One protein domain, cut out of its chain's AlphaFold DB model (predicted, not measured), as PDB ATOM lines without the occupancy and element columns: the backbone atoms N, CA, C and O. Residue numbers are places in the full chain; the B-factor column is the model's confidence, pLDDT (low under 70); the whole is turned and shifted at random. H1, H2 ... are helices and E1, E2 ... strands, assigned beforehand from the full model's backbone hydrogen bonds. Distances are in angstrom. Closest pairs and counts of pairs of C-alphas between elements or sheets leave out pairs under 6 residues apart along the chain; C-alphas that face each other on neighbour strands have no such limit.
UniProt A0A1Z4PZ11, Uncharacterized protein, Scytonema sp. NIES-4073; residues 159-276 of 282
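AT A GLANCE: This is residues 159 to 276 of the 282 residues of an uncharacterized protein of Scytonema sp. NIES-4073 (UniProt A0A1Z4PZ11). A narrow three-strand sheet, E1 to E3, has the helix H1 packed over one face, and beyond one end of it sits a smaller second part, in which H3 packs on the two-strand sheet E4 E5. At the other end a long loop, residues 222 to 235, runs far out and folds back, making much of the length. The printed part has 118 residues, with three named helices and five named strands in the order H1 E1 H2 E2 E3 H3 E4 E5; the class is mixed, helices and strands, though only 55 residues are in named elements, under half. The larger sheet has the order E1, E2, E3, and both sheets are antiparallel. The whole is only just compact, close to loose, with a radius of gyration of the C-alphas of 15.9 A and spans of 51 by 37 by 22 A.

IN THESE COORDINATES: H1 is residues 170 to 182, 18.2 A long, and begins with C-alpha 170 at (123.692, 101.570, 195.624). E1, residues 193 to 201, measures 24.2 A. H2, residues 210 to 213, joins by a tight link to E2, residues 214 to 221, 23.3 A long, whose C-alpha 221 is at (137.084, 112.504, 195.849). E3 is residues 236 to 239, 10.5 A, and H3 is residues 242 to 252, 15.0 A. E4, residues 260 to 262, spans 6.4 A; E5, residues 273 to 275, spans 6.2 A and ends with C-alpha 275 at (105.931, 98.006, 188.535).

HOW THE PARTS SIT: E2 is the inner strand, antiparallel to E1 at 156 degrees, with N 195 and O 219 within hydrogen-bond range at 2.8 A. E2 and E3 form a hairpin, at 144 degrees, with N 216 and O 238 at 2.9 A. H1 is on one face of this sheet, an arrangement of two layers, helix over sheet; the closest C-alphas of H1 and E1 are those of Glu 177 and Ile 194, 6.7 A apart. H2 only grazes the sheet with residues 210 to 213. H3 is not on that sheet. H1 touches H3 with residues 171 to 172 alone, the closest C-alphas being those of Thr 171 and Tyr 245, 5.8 A apart; they run opposite ways at a steep tilt of 43 degrees. The closest C-alphas of H3 and E5 are those of Cys 246 and Cys 274, at 5.4 A. E4 and E5 form a hairpin, with N 262 and O 273 at 2.8 A, and residues 159 to 160 pair antiparallel with residues 273 to 274 of E5. H1 and H3 have every O i to N i+4 pair within hydrogen-bond range; H2 is too short for one.

THE WHOLE: The C-alphas of Arg 226 and His 264 are the two farthest apart, 52.0 A. The printed part has no cut, and the one long link is E2 to E3. Mean pLDDT of the printed part is 79.7; it is under 70 in residues 206 to 211, 224 to 234, 256 to 257 and 263 to 269.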
ATOM      1  N   LYS A 159     105.108 100.823 192.957       80.81
ATOM      2  CA  LYS A 159     105.691 101.639 194.015       80.81
ATOM      3  C   LYS A 159     106.318 102.879 193.430       80.81
ATOM      4  O   LYS A 159     107.145 102.788 192.527       80.81
ATOM      5  N   GLU A 160     105.971 104.025 193.991       82.38
ATOM      6  CA  GLU A 160     106.547 105.303 193.594       82.38
ATOM      7  C   GLU A 160     108.085 105.305 193.726       82.38
ATOM      8  O   GLU A 160     108.680 104.834 194.712       82.38
ATOM      9  N   ILE A 161     108.744 105.876 192.718       85.19
ATOM     10  CA  ILE A 161     110.169 106.190 192.730       85.19
ATOM     11  C   ILE A 161     110.328 107.593 193.318       85.19
ATOM     12  O   ILE A 161     110.236 108.608 192.633       85.19
ATOM     13  N   LYS A 162     110.609 107.647 194.622       84.75
ATOM     14  CA  LYS A 162     110.904 108.902 195.321       84.75
ATOM     15  C   LYS A 162     112.270 109.435 194.904       84.75
ATOM     16  O   LYS A 162     113.289 108.988 195.436       84.75
ATOM     17  N   MET A 163     112.269 110.395 193.979       83.56
ATOM     18  CA  MET A 163     113.481 110.955 193.368       83.56
ATOM     19  C   MET A 163     114.520 111.407 194.393       83.56
ATOM     20  O   MET A 163     115.700 111.154 194.181       83.56
ATOM     21  N   GLU A 164     114.090 111.978 195.524       84.00
ATOM     22  CA  GLU A 164     114.950 112.479 196.609       84.00
ATOM     23  C   GLU A 164     116.065 111.509 197.029       84.00
ATOM     24  O   GLU A 164     117.170 111.956 197.323       84.00
ATOM     25  N   ASN A 165     115.799 110.197 196.993       82.56
ATOM     26  CA  ASN A 165     116.724 109.164 197.471       82.56
ATOM     27  C   ASN A 165     117.357 108.334 196.343       82.56
ATOM     28  O   ASN A 165     118.119 107.405 196.614       82.56
ATOM     29  N   VAL A 166     117.033 108.612 195.075       89.44
ATOM     30  CA  VAL A 166     117.464 107.765 193.947       89.44
ATOM     31  C   VAL A 166     118.977 107.833 193.748       89.44
ATOM     32  O   VAL A 166     119.609 106.796 193.567       89.44
ATOM     33  N   CYS A 167     119.581 109.021 193.845       91.69
ATOM     34  CA  CYS A 167     121.027 109.188 193.643       91.69
ATOM     35  C   CYS A 167     121.876 108.497 194.716       91.69
ATOM     36  O   CYS A 167     123.005 108.093 194.442       91.69
ATOM     37  N   ASP A 168     121.330 108.328 195.920       91.69
ATOM     38  CA  ASP A 168     122.011 107.663 197.029       91.69
ATOM     39  C   ASP A 168     121.881 106.136 196.999       91.69
ATOM     40  O   ASP A 168     122.542 105.443 197.782       91.69
ATOM     41  N   HIS A 169     121.071 105.600 196.087       92.94
ATOM     42  CA  HIS A 169     120.867 104.169 195.948       92.94
ATOM     43  C   HIS A 169     122.127 103.467 195.420       92.94
ATOM     44  O   HIS A 169     122.799 103.967 194.516       92.94
ATOM     45  N   GLU A 170     122.445 102.281 195.950       91.94
ATOM     46  CA  GLU A 170     123.692 101.570 195.624       91.94
ATOM     47  C   GLU A 170     123.843 101.263 194.131       91.94
ATOM     48  O   GLU A 170     124.940 101.373 193.587       91.94
ATOM     49  N   THR A 171     122.745 100.945 193.443       92.69
ATOM     50  CA  THR A 171     122.762 100.700 191.991       92.69
ATOM     51  C   THR A 171     123.158 101.938 191.198       92.69
ATOM     52  O   THR A 171     123.959 101.839 190.274       92.69
ATOM     53  N   ILE A 172     122.657 103.112 191.588       92.56
ATOM     54  CA  ILE A 172     122.997 104.373 190.929       92.56
ATOM     55  C   ILE A 172     124.435 104.772 191.269       92.56
ATOM     56  O   ILE A 172     125.174 105.180 190.376       92.56
ATOM     57  N   LYS A 173     124.893 104.556 192.510       93.12
ATOM     58  CA  LYS A 173     126.314 104.734 192.869       93.12
ATOM     59  C   LYS A 173     127.223 103.848 192.026       93.12
ATOM     60  O   LYS A 173     128.239 104.322 191.528       93.12
ATOM     61  N   LYS A 174     126.846 102.585 191.815       93.00
ATOM     62  CA  LYS A 174     127.592 101.671 190.948       93.00
ATOM     63  C   LYS A 174     127.618 102.170 189.503       93.00
ATOM     64  O   LYS A 174     128.678 102.169 188.892       93.00
ATOM     65  N   GLN A 175     126.496 102.682 188.998       92.81
ATOM     66  CA  GLN A 175     126.426 103.307 187.676       92.81
ATOM     67  C   GLN A 175     127.380 104.516 187.559       92.81
ATOM     68  O   GLN A 175     128.054 104.676 186.544       92.81
ATOM     69  N   MET A 176     127.472 105.349 188.606       93.31
ATOM     70  CA  MET A 176     128.430 106.462 188.674       93.31
ATOM     71  C   MET A 176     129.885 105.967 188.694       93.31
ATOM     72  O   MET A 176     130.730 106.549 188.012       93.31
ATOM     73  N   GLU A 177     130.186 104.911 189.461       92.62
ATOM     74  CA  GLU A 177     131.516 104.282 189.505       92.62
ATOM     75  C   GLU A 177     131.912 103.731 188.126       92.62
ATOM     76  O   GLU A 177     133.011 104.023 187.657       92.62
ATOM     77  N   GLU A 178     131.020 102.989 187.464       92.50
ATOM     78  CA  GLU A 178     131.232 102.415 186.125       92.50
ATOM     79  C   GLU A 178     131.516 103.523 185.098       92.50
ATOM     80  O   GLU A 178     132.596 103.547 184.508       92.50
ATOM     81  N   LEU A 179     130.633 104.525 184.992       90.44
ATOM     82  CA  LEU A 179     130.812 105.649 184.063       90.44
ATOM     83  C   LEU A 179     132.128 106.408 184.305       90.44
ATOM     84  O   LEU A 179     132.795 106.833 183.364       90.44
ATOM     85  N   SER A 180     132.499 106.609 185.569       89.12
ATOM     86  CA  SER A 180     133.716 107.347 185.928       89.12
ATOM     87  C   SER A 180     134.988 106.526 185.727       89.12
ATOM     88  O   SER A 180     136.047 107.096 185.461       89.12
ATOM     89  N   THR A 181     134.893 105.199 185.847       90.69
ATOM     90  CA  THR A 181     135.981 104.270 185.510       90.69
ATOM     91  C   THR A 181     136.221 104.282 184.007       90.69
ATOM     92  O   THR A 181     137.365 104.433 183.581       90.69
ATOM     93  N   ASP A 182     135.150 104.220 183.209       88.25
ATOM     94  CA  ASP A 182     135.216 104.241 181.743       88.25
ATOM     95  C   ASP A 182     135.821 105.548 181.208       88.25
ATOM     96  O   ASP A 182     136.569 105.544 180.231       88.25
ATOM     97  N   LYS A 183     135.563 106.674 181.889       87.38
ATOM     98  CA  LYS A 183     136.211 107.970 181.614       87.38
ATOM     99  C   LYS A 183     137.678 108.041 182.065       87.38
ATOM    100  O   LYS A 183     138.403 108.935 181.640       87.38
ATOM    101  N   GLY A 184     138.127 107.125 182.927       84.81
ATOM    102  CA  GLY A 184     139.469 107.123 183.519       84.81
ATOM    103  C   GLY A 184     139.654 108.070 184.714       84.81
ATOM    104  O   GLY A 184     140.784 108.257 185.178       84.81
ATOM    105  N   ASP A 185     138.570 108.649 185.237       85.94
ATOM    106  CA  ASP A 185     138.599 109.661 186.302       85.94
ATOM    107  C   ASP A 185     138.543 109.076 187.719       85.94
ATOM    108  O   ASP A 185     138.961 109.744 188.674       85.94
ATOM    109  N   TYR A 186     138.053 107.840 187.850       87.62
ATOM    110  CA  TYR A 186     137.858 107.129 189.113       87.62
ATOM    111  C   TYR A 186     138.634 105.810 189.143       87.62
ATOM    112  O   TYR A 186     138.550 105.010 188.211       87.62
ATOM    113  N   LYS A 187     139.371 105.575 190.238       87.69
ATOM    114  CA  LYS A 187     140.073 104.311 190.511       87.69
ATOM    115  C   LYS A 187     139.834 103.868 191.949       87.69
ATOM    116  O   LYS A 187     140.447 104.384 192.889       87.69
ATOM    117  N   LYS A 188     138.953 102.882 192.130       86.06
ATOM    118  CA  LYS A 188     138.558 102.373 193.455       86.06
ATOM    119  C   LYS A 188     139.753 101.839 194.247       86.06
ATOM    120  O   LYS A 188     139.853 102.066 195.451       86.06
ATOM    121  N   GLU A 189     140.690 101.189 193.564       86.75
ATOM    122  CA  GLU A 189     141.933 100.641 194.112       86.75
ATOM    123  C   GLU A 189     142.874 101.713 194.681       86.75
ATOM    124  O   GLU A 189     143.585 101.456 195.653       86.75
ATOM    125  N   ASN A 190     142.813 102.942 194.161       85.50
ATOM    126  CA  ASN A 190     143.554 104.079 194.712       85.50
ATOM    127  C   ASN A 190     142.877 104.660 195.965       85.50
ATOM    128  O   ASN A 190     143.434 105.523 196.644       85.50
ATOM    129  N   GLY A 191     141.691 104.155 196.315       83.19
ATOM    130  CA  GLY A 191     140.866 104.623 197.420       83.19
ATOM    131  C   GLY A 191     140.036 105.858 197.088       83.19
ATOM    132  O   GLY A 191     139.562 106.513 198.022       83.19
ATOM    133  N   ASP A 192     139.867 106.168 195.800       88.50
ATOM    134  CA  ASP A 192     138.943 107.197 195.332       88.50
ATOM    135  C   ASP A 192     137.512 106.865 195.770       88.50
ATOM    136  O   ASP A 192     137.153 105.704 195.989       88.50
ATOM    137  N   ARG A 193     136.680 107.894 195.931       89.00
ATOM    138  CA  ARG A 193     135.290 107.736 196.375       89.00
ATOM    139  C   ARG A 193     134.346 108.571 195.530       89.00
ATOM    140  O   ARG A 193     134.604 109.755 195.311       89.00
ATOM    141  N   ILE A 194     133.230 107.967 195.137       89.56
ATOM    142  CA  ILE A 194     132.078 108.678 194.586       89.56
ATOM    143  C   ILE A 194     131.239 109.221 195.742       89.56
ATOM    144  O   ILE A 194     130.914 108.500 196.687       89.56
ATOM    145  N   VAL A 195     130.878 110.496 195.653       90.75
ATOM    146  CA  VAL A 195     129.904 111.140 196.532       90.75
ATOM    147  C   VAL A 195     128.733 111.599 195.668       90.75
ATOM    148  O   VAL A 195     128.903 112.552 194.897       90.75
ATOM    149  N   PRO A 196     127.567 110.936 195.757       92.25
ATOM    150  CA  PRO A 196     126.368 111.388 195.070       92.25
ATOM    151  C   PRO A 196     125.945 112.773 195.549       92.25
ATOM    152  O   PRO A 196     126.082 113.132 196.720       92.25
ATOM    153  N   GLY A 197     125.454 113.564 194.610       89.06
ATOM    154  CA  GLY A 197     124.731 114.796 194.857       89.06
ATOM    155  C   GLY A 197     123.224 114.563 194.830       89.06
ATOM    156  O   GLY A 197     122.734 113.436 194.900       89.06
ATOM    157  N   LYS A 198     122.478 115.661 194.710       88.25
ATOM    158  CA  LYS A 198     121.020 115.614 194.597       88.25
ATOM    159  C   LYS A 198     120.583 115.287 193.162       88.25
ATOM    160  O   LYS A 198     121.309 115.630 192.223       88.25
ATOM    161  N   PRO A 199     119.392 114.692 192.988       88.81
ATOM    162  CA  PRO A 199     118.748 114.618 191.685       88.81
ATOM    163  C   PRO A 199     118.499 116.025 191.140       88.81
ATOM    164  O   PRO A 199     118.081 116.922 191.875       88.81
ATOM    165  N   GLU A 200     118.725 116.208 189.846       89.38
ATOM    166  CA  GLU A 200     118.490 117.462 189.141       89.38
ATOM    167  C   GLU A 200     117.576 117.218 187.940       89.38
ATOM    168  O   GLU A 200     117.762 116.273 187.173       89.38
ATOM    169  N   PHE A 201     116.593 118.097 187.766       84.75
ATOM    170  CA  PHE A 201     115.725 118.099 186.600       84.75
ATOM    171  C   PHE A 201     116.272 119.051 185.531       84.75
ATOM    172  O   PHE A 201     116.244 120.274 185.698       84.75
ATOM    173  N   LEU A 202     116.762 118.512 184.412       79.81
ATOM    174  CA  LEU A 202     117.378 119.312 183.350       79.81
ATOM    175  C   LEU A 202     116.329 119.941 182.424       79.81
ATOM    176  O   LEU A 202     115.949 119.377 181.396       79.81
ATOM    177  N   THR A 203     115.912 121.169 182.729       76.00
ATOM    178  CA  THR A 203     114.990 121.950 181.877       76.00
ATOM    179  C   THR A 203     115.571 122.303 180.501       76.00
ATOM    180  O   THR A 203     114.817 122.620 179.578       76.00
ATOM    181  N   SER A 204     116.895 122.217 180.341       75.69
ATOM    182  CA  SER A 204     117.608 122.461 179.083       75.69
ATOM    183  C   SER A 204     117.435 121.340 178.051       75.69
ATOM    184  O   SER A 204     117.456 121.625 176.854       75.69
ATOM    185  N   LYS A 205     117.199 120.087 178.473       71.38
ATOM    186  CA  LYS A 205     116.965 118.937 177.578       71.38
ATOM    187  C   LYS A 205     115.509 118.917 177.075       71.38
ATOM    188  O   LYS A 205     114.727 118.039 177.429       71.38
ATOM    189  N   LYS A 206     115.108 119.911 176.273       69.50
ATOM    190  CA  LYS A 206     113.708 120.065 175.812       69.50
ATOM    191  C   LYS A 206     113.237 118.981 174.836       69.50
ATOM    192  O   LYS A 206     112.036 118.744 174.756       69.50
ATOM    193  N   GLU A 207     114.162 118.329 174.137       65.62
ATOM    194  CA  GLU A 207     113.877 117.339 173.085       65.62
ATOM    195  C   GLU A 207     113.499 115.949 173.619       65.62
ATOM    196  O   GLU A 207     113.008 115.114 172.868       65.62
ATOM    197  N   VAL A 208     113.687 115.694 174.918       59.59
ATOM    198  CA  VAL A 208     113.261 114.447 175.567       59.59
ATOM    199  C   VAL A 208     112.035 114.697 176.440       59.59
ATOM    200  O   VAL A 208     111.856 115.801 176.975       59.59
ATOM    201  N   TYR A 209     111.182 113.682 176.606       55.72
ATOM    202  CA  TYR A 209     110.031 113.774 177.510       55.72
ATOM    203  C   TYR A 209     110.476 114.197 178.920       55.72
ATOM    204  O   TYR A 209     111.539 113.746 179.357       55.72
ATOM    205  N   PRO A 210     109.694 115.041 179.631       65.06
ATOM    206  CA  PRO A 210     110.010 115.527 180.974       65.06
ATOM    207  C   PRO A 210     110.595 114.456 181.887       65.06
ATOM    208  O   PRO A 210     111.650 114.654 182.472       65.06
ATOM    209  N   VAL A 211     109.983 113.282 181.923       61.91
ATOM    210  CA  VAL A 211     110.386 112.216 182.835       61.91
ATOM    211  C   VAL A 211     111.810 111.672 182.621       61.91
ATOM    212  O   VAL A 211     112.452 111.237 183.571       61.91
ATOM    213  N   PHE A 212     112.364 111.802 181.412       70.88
ATOM    214  CA  PHE A 212     113.746 111.414 181.096       70.88
ATOM    215  C   PHE A 212     114.773 112.527 181.347       70.88
ATOM    216  O   PHE A 212     115.950 112.370 181.028       70.88
ATOM    217  N   ARG A 213     114.353 113.679 181.881       80.62
ATOM    218  CA  ARG A 213     115.244 114.826 182.139       80.62
ATOM    219  C   ARG A 213     115.915 114.771 183.509       80.62
ATOM    220  O   ARG A 213     116.732 115.642 183.804       80.62
ATOM    221  N   TRP A 214     115.564 113.792 184.339       84.75
ATOM    222  CA  TRP A 214     116.193 113.591 185.636       84.75
ATOM    223  C   TRP A 214     117.591 113.008 185.500       84.75
ATOM    224  O   TRP A 214     117.798 111.984 184.848       84.75
ATOM    225  N   VAL A 215     118.535 113.640 186.184       91.00
ATOM    226  CA  VAL A 215     119.921 113.187 186.292       91.00
ATOM    227  C   VAL A 215     120.362 113.187 187.745       91.00
ATOM    228  O   VAL A 215     119.793 113.894 188.578       91.00
ATOM    229  N   CYS A 216     121.403 112.421 188.047       91.88
ATOM    230  CA  CYS A 216     122.119 112.543 189.307       91.88
ATOM    231  C   CYS A 216     123.440 113.261 189.096       91.88
ATOM    232  O   CYS A 216     124.241 112.867 188.248       91.88
ATOM    233  N   ASN A 217     123.684 114.273 189.920       91.69
ATOM    234  CA  ASN A 217     124.999 114.890 190.006       91.69
ATOM    235  C   ASN A 217     125.872 114.068 190.954       91.69
ATOM    236  O   ASN A 217     125.356 113.467 191.896       91.69
ATOM    237  N   TYR A 218     127.184 114.047 190.747       92.56
ATOM    238  CA  TYR A 218     128.113 113.394 191.667       92.56
ATOM    239  C   TYR A 218     129.512 114.012 191.609       92.56
ATOM    240  O   TYR A 218     129.857 114.763 190.695       92.56
ATOM    241  N   LYS A 219     130.314 113.723 192.640       91.81
ATOM    242  CA  LYS A 219     131.704 114.181 192.774       91.81
ATOM    243  C   LYS A 219     132.632 113.003 193.018       91.81
ATOM    244  O   LYS A 219     132.287 112.082 193.757       91.81
ATOM    245  N   ILE A 220     133.838 113.083 192.462       89.50
ATOM    246  CA  ILE A 220     134.919 112.126 192.717       89.50
ATOM    247  C   ILE A 220     135.918 112.757 193.689       89.50
ATOM    248  O   ILE A 220     136.572 113.760 193.379       89.50
ATOM    249  N   ILE A 221     136.059 112.150 194.866       87.12
ATOM    250  CA  ILE A 221     137.084 112.504 195.849       87.12
ATOM    251  C   ILE A 221     138.279 111.582 195.633       87.12
ATOM    252  O   ILE A 221     138.197 110.388 195.926       87.12
ATOM    253  N   LYS A 222     139.395 112.142 195.155       84.19
ATOM    254  CA  LYS A 222     140.631 111.383 194.942       84.19
ATOM    255  C   LYS A 222     141.399 111.224 196.249       84.19
ATOM    256  O   LYS A 222     141.646 112.211 196.954       84.19
ATOM    257  N   LYS A 223     141.793 109.997 196.596       73.31
ATOM    258  CA  LYS A 223     142.567 109.747 197.821       73.31
ATOM    259  C   LYS A 223     144.047 109.971 197.534       73.31
ATOM    260  O   LYS A 223     144.729 109.115 196.986       73.31
ATOM    261  N   GLN A 224     144.563 111.134 197.923       65.25
ATOM    262  CA  GLN A 224     145.995 111.407 197.824       65.25
ATOM    263  C   GLN A 224     146.772 110.853 199.017       65.25
ATOM    264  O   GLN A 224     146.417 111.031 200.185       65.25
ATOM    265  N   THR A 225     147.903 110.229 198.712       53.41
ATOM    266  CA  THR A 225     148.990 109.969 199.649       53.41
ATOM    267  C   THR A 225     149.655 111.304 200.018       53.41
ATOM    268  O   THR A 225     150.309 111.941 199.201       53.41
ATOM    269  N   ARG A 226     149.503 111.715 201.283       51.12
ATOM    270  CA  ARG A 226     150.272 112.762 202.001       51.12
ATOM    271  C   ARG A 226     150.036 114.248 201.677       51.12
ATOM    272  O   ARG A 226     150.554 115.075 202.422       51.12
ATOM    273  N   GLN A 227     149.221 114.622 200.696       50.56
ATOM    274  CA  GLN A 227     148.766 116.013 200.528       50.56
ATOM    275  C   GLN A 227     147.235 116.079 200.527       50.56
ATOM    276  O   GLN A 227     146.572 115.098 200.200       50.56
ATOM    277  N   LYS A 228     146.684 117.193 201.035       51.59
ATOM    278  CA  LYS A 228     145.243 117.403 201.265       51.59
ATOM    279  C   LYS A 228     144.411 116.900 200.072       51.59
ATOM    280  O   LYS A 228     144.799 117.169 198.939       51.59
ATOM    281  N   PRO A 229     143.264 116.235 200.308       53.44
ATOM    282  CA  PRO A 229     142.433 115.701 199.234       53.44
ATOM    283  C   PRO A 229     142.082 116.805 198.230       53.44
ATOM    284  O   PRO A 229     141.449 117.801 198.589       53.44
ATOM    285  N   ILE A 230     142.514 116.637 196.978       55.50
ATOM    286  CA  ILE A 230     142.122 117.516 195.879       55.50
ATOM    287  C   ILE A 230     140.708 117.108 195.473       55.50
ATOM    288  O   ILE A 230     140.487 116.018 194.947       55.50
ATOM    289  N   LEU A 231     139.744 117.987 195.742       55.22
ATOM    290  CA  LEU A 231     138.392 117.847 195.224       55.22
ATOM    291  C   LEU A 231     138.442 118.150 193.721       55.22
ATOM    292  O   LEU A 231     138.678 119.296 193.332       55.22
ATOM    293  N   THR A 232     138.238 117.145 192.873       55.62
ATOM    294  CA  THR A 232     138.012 117.393 191.444       55.62
ATOM    295  C   THR A 232     136.699 118.173 191.342       55.62
ATOM    296  O   THR A 232     135.654 117.707 191.786       55.62
ATOM    297  N   ARG A 233     136.782 119.434 190.904       53.34
ATOM    298  CA  ARG A 233     135.733 120.452 191.092       53.34
ATOM    299  C   ARG A 233     134.583 120.355 190.079       53.34
ATOM    300  O   ARG A 233     133.648 121.144 190.178       53.34
ATOM    301  N   SER A 234     134.643 119.435 189.116       59.03
ATOM    302  CA  SER A 234     133.565 119.211 188.153       59.03
ATOM    303  C   SER A 234     132.496 118.312 188.768       59.03
ATOM    304  O   SER A 234     132.764 117.173 189.140       59.03
ATOM    305  N   GLU A 235     131.287 118.847 188.910       75.88
ATOM    306  CA  GLU A 235     130.097 118.035 189.153       75.88
ATOM    307  C   GLU A 235     129.761 117.311 187.850       75.88
ATOM    308  O   GLU A 235     129.297 117.926 186.889       75.88
ATOM    309  N   ASP A 236     130.054 116.014 187.804       86.06
ATOM    310  CA  ASP A 236     129.608 115.152 186.718       86.06
ATOM    311  C   ASP A 236     128.119 114.844 186.887       86.06
ATOM    312  O   ASP A 236     127.595 114.810 188.006       86.06
ATOM    313  N   LYS A 237     127.434 114.614 185.764       89.12
ATOM    314  CA  LYS A 237     126.019 114.233 185.731       89.12
ATOM    315  C   LYS A 237     125.859 112.884 185.049       89.12
ATOM    316  O   LYS A 237     126.558 112.600 184.075       89.12
ATOM    317  N   ILE A 238     124.919 112.083 185.533       88.75
ATOM    318  CA  ILE A 238     124.565 110.794 184.940       88.75
ATOM    319  C   ILE A 238     123.052 110.675 184.761       88.75
ATOM    320  O   ILE A 238     122.284 111.016 185.662       88.75
ATOM    321  N   ASP A 239     122.631 110.189 183.594       85.94
ATOM    322  CA  ASP A 239     121.237 109.821 183.347       85.94
ATOM    323  C   ASP A 239     120.891 108.548 184.141       85.94
ATOM    324  O   ASP A 239     121.707 107.635 184.291       85.94
ATOM    325  N   LEU A 240     119.676 108.477 184.674       84.75
ATOM    326  CA  LEU A 240     119.277 107.423 185.603       84.75
ATOM    327  C   LEU A 240     118.890 106.121 184.893       84.75
ATOM    328  O   LEU A 240     117.894 106.074 184.169       84.75
ATOM    329  N   ARG A 241     119.600 105.023 185.182       85.50
ATOM    330  CA  ARG A 241     119.156 103.670 184.801       85.50
ATOM    331  C   ARG A 241     118.183 103.115 185.839       85.50
ATOM    332  O   ARG A 241     118.543 102.337 186.720       85.50
ATOM    333  N   LEU A 242     116.922 103.531 185.730       85.25
ATOM    334  CA  LEU A 242     115.884 103.182 186.705       85.25
ATOM    335  C   LEU A 242     115.485 101.699 186.705       85.25
ATOM    336  O   LEU A 242     114.919 101.227 187.684       85.25
ATOM    337  N   GLU A 243     115.799 100.947 185.650       84.94
ATOM    338  CA  GLU A 243     115.530  99.506 185.612       84.94
ATOM    339  C   GLU A 243     116.358  98.741 186.645       84.94
ATOM    340  O   GLU A 243     115.802  98.005 187.458       84.94
ATOM    341  N   ASP A 244     117.666  98.998 186.700       86.81
ATOM    342  CA  ASP A 244     118.550  98.383 187.692       86.81
ATOM    343  C   ASP A 244     118.154  98.800 189.119       86.81
ATOM    344  O   ASP A 244     118.179  97.986 190.045       86.81
ATOM    345  N   TYR A 245     117.729 100.058 189.292       90.62
ATOM    346  CA  TYR A 245     117.152 100.552 190.544       90.62
ATOM    347  C   TYR A 245     115.904  99.762 190.961       90.62
ATOM    348  O   TYR A 245     115.861  99.262 192.083       90.62
ATOM    349  N   CYS A 246     114.918  99.601 190.073       87.44
ATOM    350  CA  CYS A 246     113.690  98.871 190.386       87.44
ATOM    351  C   CYS A 246     113.956  97.392 190.683       87.44
ATOM    352  O   CYS A 246     113.425  96.868 191.658       87.44
ATOM    353  N   ILE A 247     114.835  96.736 189.916       86.44
ATOM    354  CA  ILE A 247     115.244  95.345 190.168       86.44
ATOM    355  C   ILE A 247     115.834  95.184 191.570       86.44
ATOM    356  O   ILE A 247     115.515  94.221 192.267       86.44
ATOM    357  N   GLN A 248     116.717  96.092 191.986       88.56
ATOM    358  CA  GLN A 248     117.351  95.982 193.296       88.56
ATOM    359  C   GLN A 248     116.378  96.326 194.424       88.56
ATOM    360  O   GLN A 248     116.282  95.572 195.385       88.56
ATOM    361  N   LYS A 249     115.579  97.381 194.265       87.25
ATOM    362  CA  LYS A 249     114.553  97.758 195.241       87.25
ATOM    363  C   LYS A 249     113.529  96.640 195.459       87.25
ATOM    364  O   LYS A 249     113.175  96.343 196.592       87.25
ATOM    365  N   ALA A 250     113.120  95.963 194.386       85.25
ATOM    366  CA  ALA A 250     112.283  94.767 194.443       85.25
ATOM    367  C   ALA A 250     112.909  93.648 195.301       85.25
ATOM    368  O   ALA A 250     112.215  93.003 196.088       85.25
ATOM    369  N   LYS A 251     114.229  93.431 195.192       86.19
ATOM    370  CA  LYS A 251     114.953  92.458 196.029       86.19
ATOM    371  C   LYS A 251     115.005  92.890 197.492       86.19
ATOM    372  O   LYS A 251     114.706  92.074 198.359       86.19
ATOM    373  N   ASP A 252     115.353  94.149 197.752       85.81
ATOM    374  CA  ASP A 252     115.515  94.688 199.109       85.81
ATOM    375  C   ASP A 252     114.192  94.675 199.888       85.81
ATOM    376  O   ASP A 252     114.166  94.458 201.098       85.81
ATOM    377  N   GLU A 253     113.076  94.858 199.182       82.31
ATOM    378  CA  GLU A 253     111.726  94.861 199.748       82.31
ATOM    379  C   GLU A 253     111.085  93.462 199.806       82.31
ATOM    380  O   GLU A 253     109.952  93.324 200.263       82.31
ATOM    381  N   GLY A 254     111.774  92.418 199.330       77.44
ATOM    382  CA  GLY A 254     111.237  91.054 199.265       77.44
ATOM    383  C   GLY A 254     110.091  90.865 198.259       77.44
ATOM    384  O   GLY A 254     109.493  89.791 198.215       77.44
ATOM    385  N   ASN A 255     109.791  91.873 197.432       70.88
ATOM    386  CA  ASN A 255     108.798  91.808 196.361       70.88
ATOM    387  C   ASN A 255     109.502  91.762 195.002       70.88
ATOM    388  O   ASN A 255     109.723  92.785 194.358       70.88
ATOM    389  N   THR A 256     109.813  90.554 194.536       68.12
ATOM    390  CA  THR A 256     110.567  90.313 193.293       68.12
ATOM    391  C   THR A 256     109.819  90.684 192.013       68.12
ATOM    392  O   THR A 256     110.388  90.585 190.928       68.12
ATOM    393  N   GLY A 257     108.557  91.105 192.113       69.88
ATOM    394  CA  GLY A 257     107.746  91.456 190.959       69.88
ATOM    395  C   GLY A 257     108.112  92.809 190.363       69.88
ATOM    396  O   GLY A 257     108.133  92.938 189.144       69.88
ATOM    397  N   ARG A 258     108.417  93.824 191.184       77.88
ATOM    398  CA  ARG A 258     108.451  95.244 190.763       77.88
ATOM    399  C   ARG A 258     109.744  95.673 190.082       77.88
ATOM    400  O   ARG A 258     110.462  96.545 190.560       77.88
ATOM    401  N   VAL A 259     110.048  95.045 188.958       78.44
ATOM    402  CA  VAL A 259     111.354  95.150 188.298       78.44
ATOM    403  C   VAL A 259     111.401  96.156 187.152       78.44
ATOM    404  O   VAL A 259     112.488  96.443 186.658       78.44
ATOM    405  N   LYS A 260     110.261  96.695 186.705       77.94
ATOM    406  CA  LYS A 260     110.220  97.615 185.559       77.94
ATOM    407  C   LYS A 260     109.907  99.045 185.988       77.94
ATOM    408  O   LYS A 260     108.948  99.238 186.726       77.94
ATOM    409  N   PRO A 261     110.659 100.051 185.519       78.81
ATOM    410  CA  PRO A 261     110.284 101.439 185.695       78.81
ATOM    411  C   PRO A 261     109.174 101.793 184.697       78.81
ATOM    412  O   PRO A 261     109.201 101.355 183.546       78.81
ATOM    413  N   THR A 262     108.209 102.593 185.125       73.81
ATOM    414  CA  THR A 262     107.152 103.131 184.266       73.81
ATOM    415  C   THR A 262     106.768 104.537 184.699       73.81
ATOM    416  O   THR A 262     107.208 105.038 185.739       73.81
ATOM    417  N   HIS A 263     105.904 105.140 183.893       68.56
ATOM    418  CA  HIS A 263     105.286 106.423 184.149       68.56
ATOM    419  C   HIS A 263     103.777 106.289 184.037       68.56
ATOM    420  O   HIS A 263     103.304 105.596 183.137       68.56
ATOM    421  N   HIS A 264     103.031 106.982 184.894       61.00
ATOM    422  CA  HIS A 264     101.589 107.160 184.678       61.00
ATOM    423  C   HIS A 264     101.310 108.388 183.796       61.00
ATOM    424  O   HIS A 264     100.298 108.458 183.118       61.00
ATOM    425  N   ASN A 265     102.214 109.377 183.753       59.94
ATOM    426  CA  ASN A 265     102.060 110.564 182.913       59.94
ATOM    427  C   ASN A 265     103.404 111.074 182.374       59.94
ATOM    428  O   ASN A 265     104.193 111.673 183.095       59.94
ATOM    429  N   TYR A 266     103.618 110.955 181.061       58.16
ATOM    430  CA  TYR A 266     104.831 111.440 180.384       58.16
ATOM    431  C   TYR A 266     105.020 112.967 180.425       58.16
ATOM    432  O   TYR A 266     106.131 113.450 180.190       58.16
ATOM    433  N   ARG A 267     103.962 113.742 180.704       58.75
ATOM    434  CA  ARG A 267     104.029 115.206 180.883       58.75
ATOM    435  C   ARG A 267     104.383 115.610 182.315       58.75
ATOM    436  O   ARG A 267     104.727 116.769 182.534       58.75
ATOM    437  N   ASP A 268     104.302 114.680 183.262       66.62
ATOM    438  CA  ASP A 268     104.599 114.907 184.670       66.62
ATOM    439  C   ASP A 268     105.956 114.283 185.024       66.62
ATOM    440  O   ASP A 268     106.100 113.060 185.021       66.62
ATOM    441  N   PRO A 269     106.978 115.096 185.331       65.44
ATOM    442  CA  PRO A 269     108.302 114.571 185.623       65.44
ATOM    443  C   PRO A 269     108.366 113.769 186.928       65.44
ATOM    444  O   PRO A 269     109.351 113.064 187.132       65.44
ATOM    445  N   TYR A 270     107.359 113.849 187.801       76.00
ATOM    446  CA  TYR A 270     107.316 113.119 189.074       76.00
ATOM    447  C   TYR A 270     106.508 111.822 188.994       76.00
ATOM    448  O   TYR A 270     106.405 111.092 189.976       76.00
ATOM    449  N   SER A 271     105.958 111.500 187.825       72.44
ATOM    450  CA  SER A 271     105.159 110.299 187.623       72.44
ATOM    451  C   SER A 271     106.055 109.094 187.322       72.44
ATOM    452  O   SER A 271     106.058 108.591 186.207       72.44
ATOM    453  N   LEU A 272     106.868 108.665 188.289       80.12
ATOM    454  CA  LEU A 272     107.830 107.565 188.143       80.12
ATOM    455  C   LEU A 272     107.545 106.439 189.142       80.12
ATOM    456  O   LEU A 272     107.463 106.680 190.345       80.12
ATOM    457  N   TYR A 273     107.452 105.198 188.654       83.81
ATOM    458  CA  TYR A 273     107.064 104.032 189.461       83.81
ATOM    459  C   TYR A 273     107.861 102.784 189.083       83.81
ATOM    460  O   TYR A 273     108.192 102.586 187.920       83.81
ATOM    461  N   CYS A 274     108.123 101.910 190.055       82.38
ATOM    462  CA  CYS A 274     108.543 100.531 189.819       82.38
ATOM    463  C   CYS A 274     107.308  99.626 189.813       82.38
ATOM    464  O   CYS A 274     106.546  99.636 190.778       82.38
ATOM    465  N   VAL A 275     107.124  98.832 188.761       77.94
ATOM    466  CA  VAL A 275     105.931  98.006 188.535       77.94
ATOM    467  C   VAL A 275     106.270  96.557 188.241       77.94
ATOM    468  O   VAL A 275     107.358  96.243 187.744       77.94
ATOM    469  N   ASN A 276     105.328  95.668 188.558       72.19
ATOM    470  CA  ASN A 276     105.410  94.257 188.210       72.19
ATOM    471  C   ASN A 276     104.832  93.974 186.813       72.19
ATOM    472  O   ASN A 276     103.612  94.004 186.657       72.19
TER     473      ASN A 276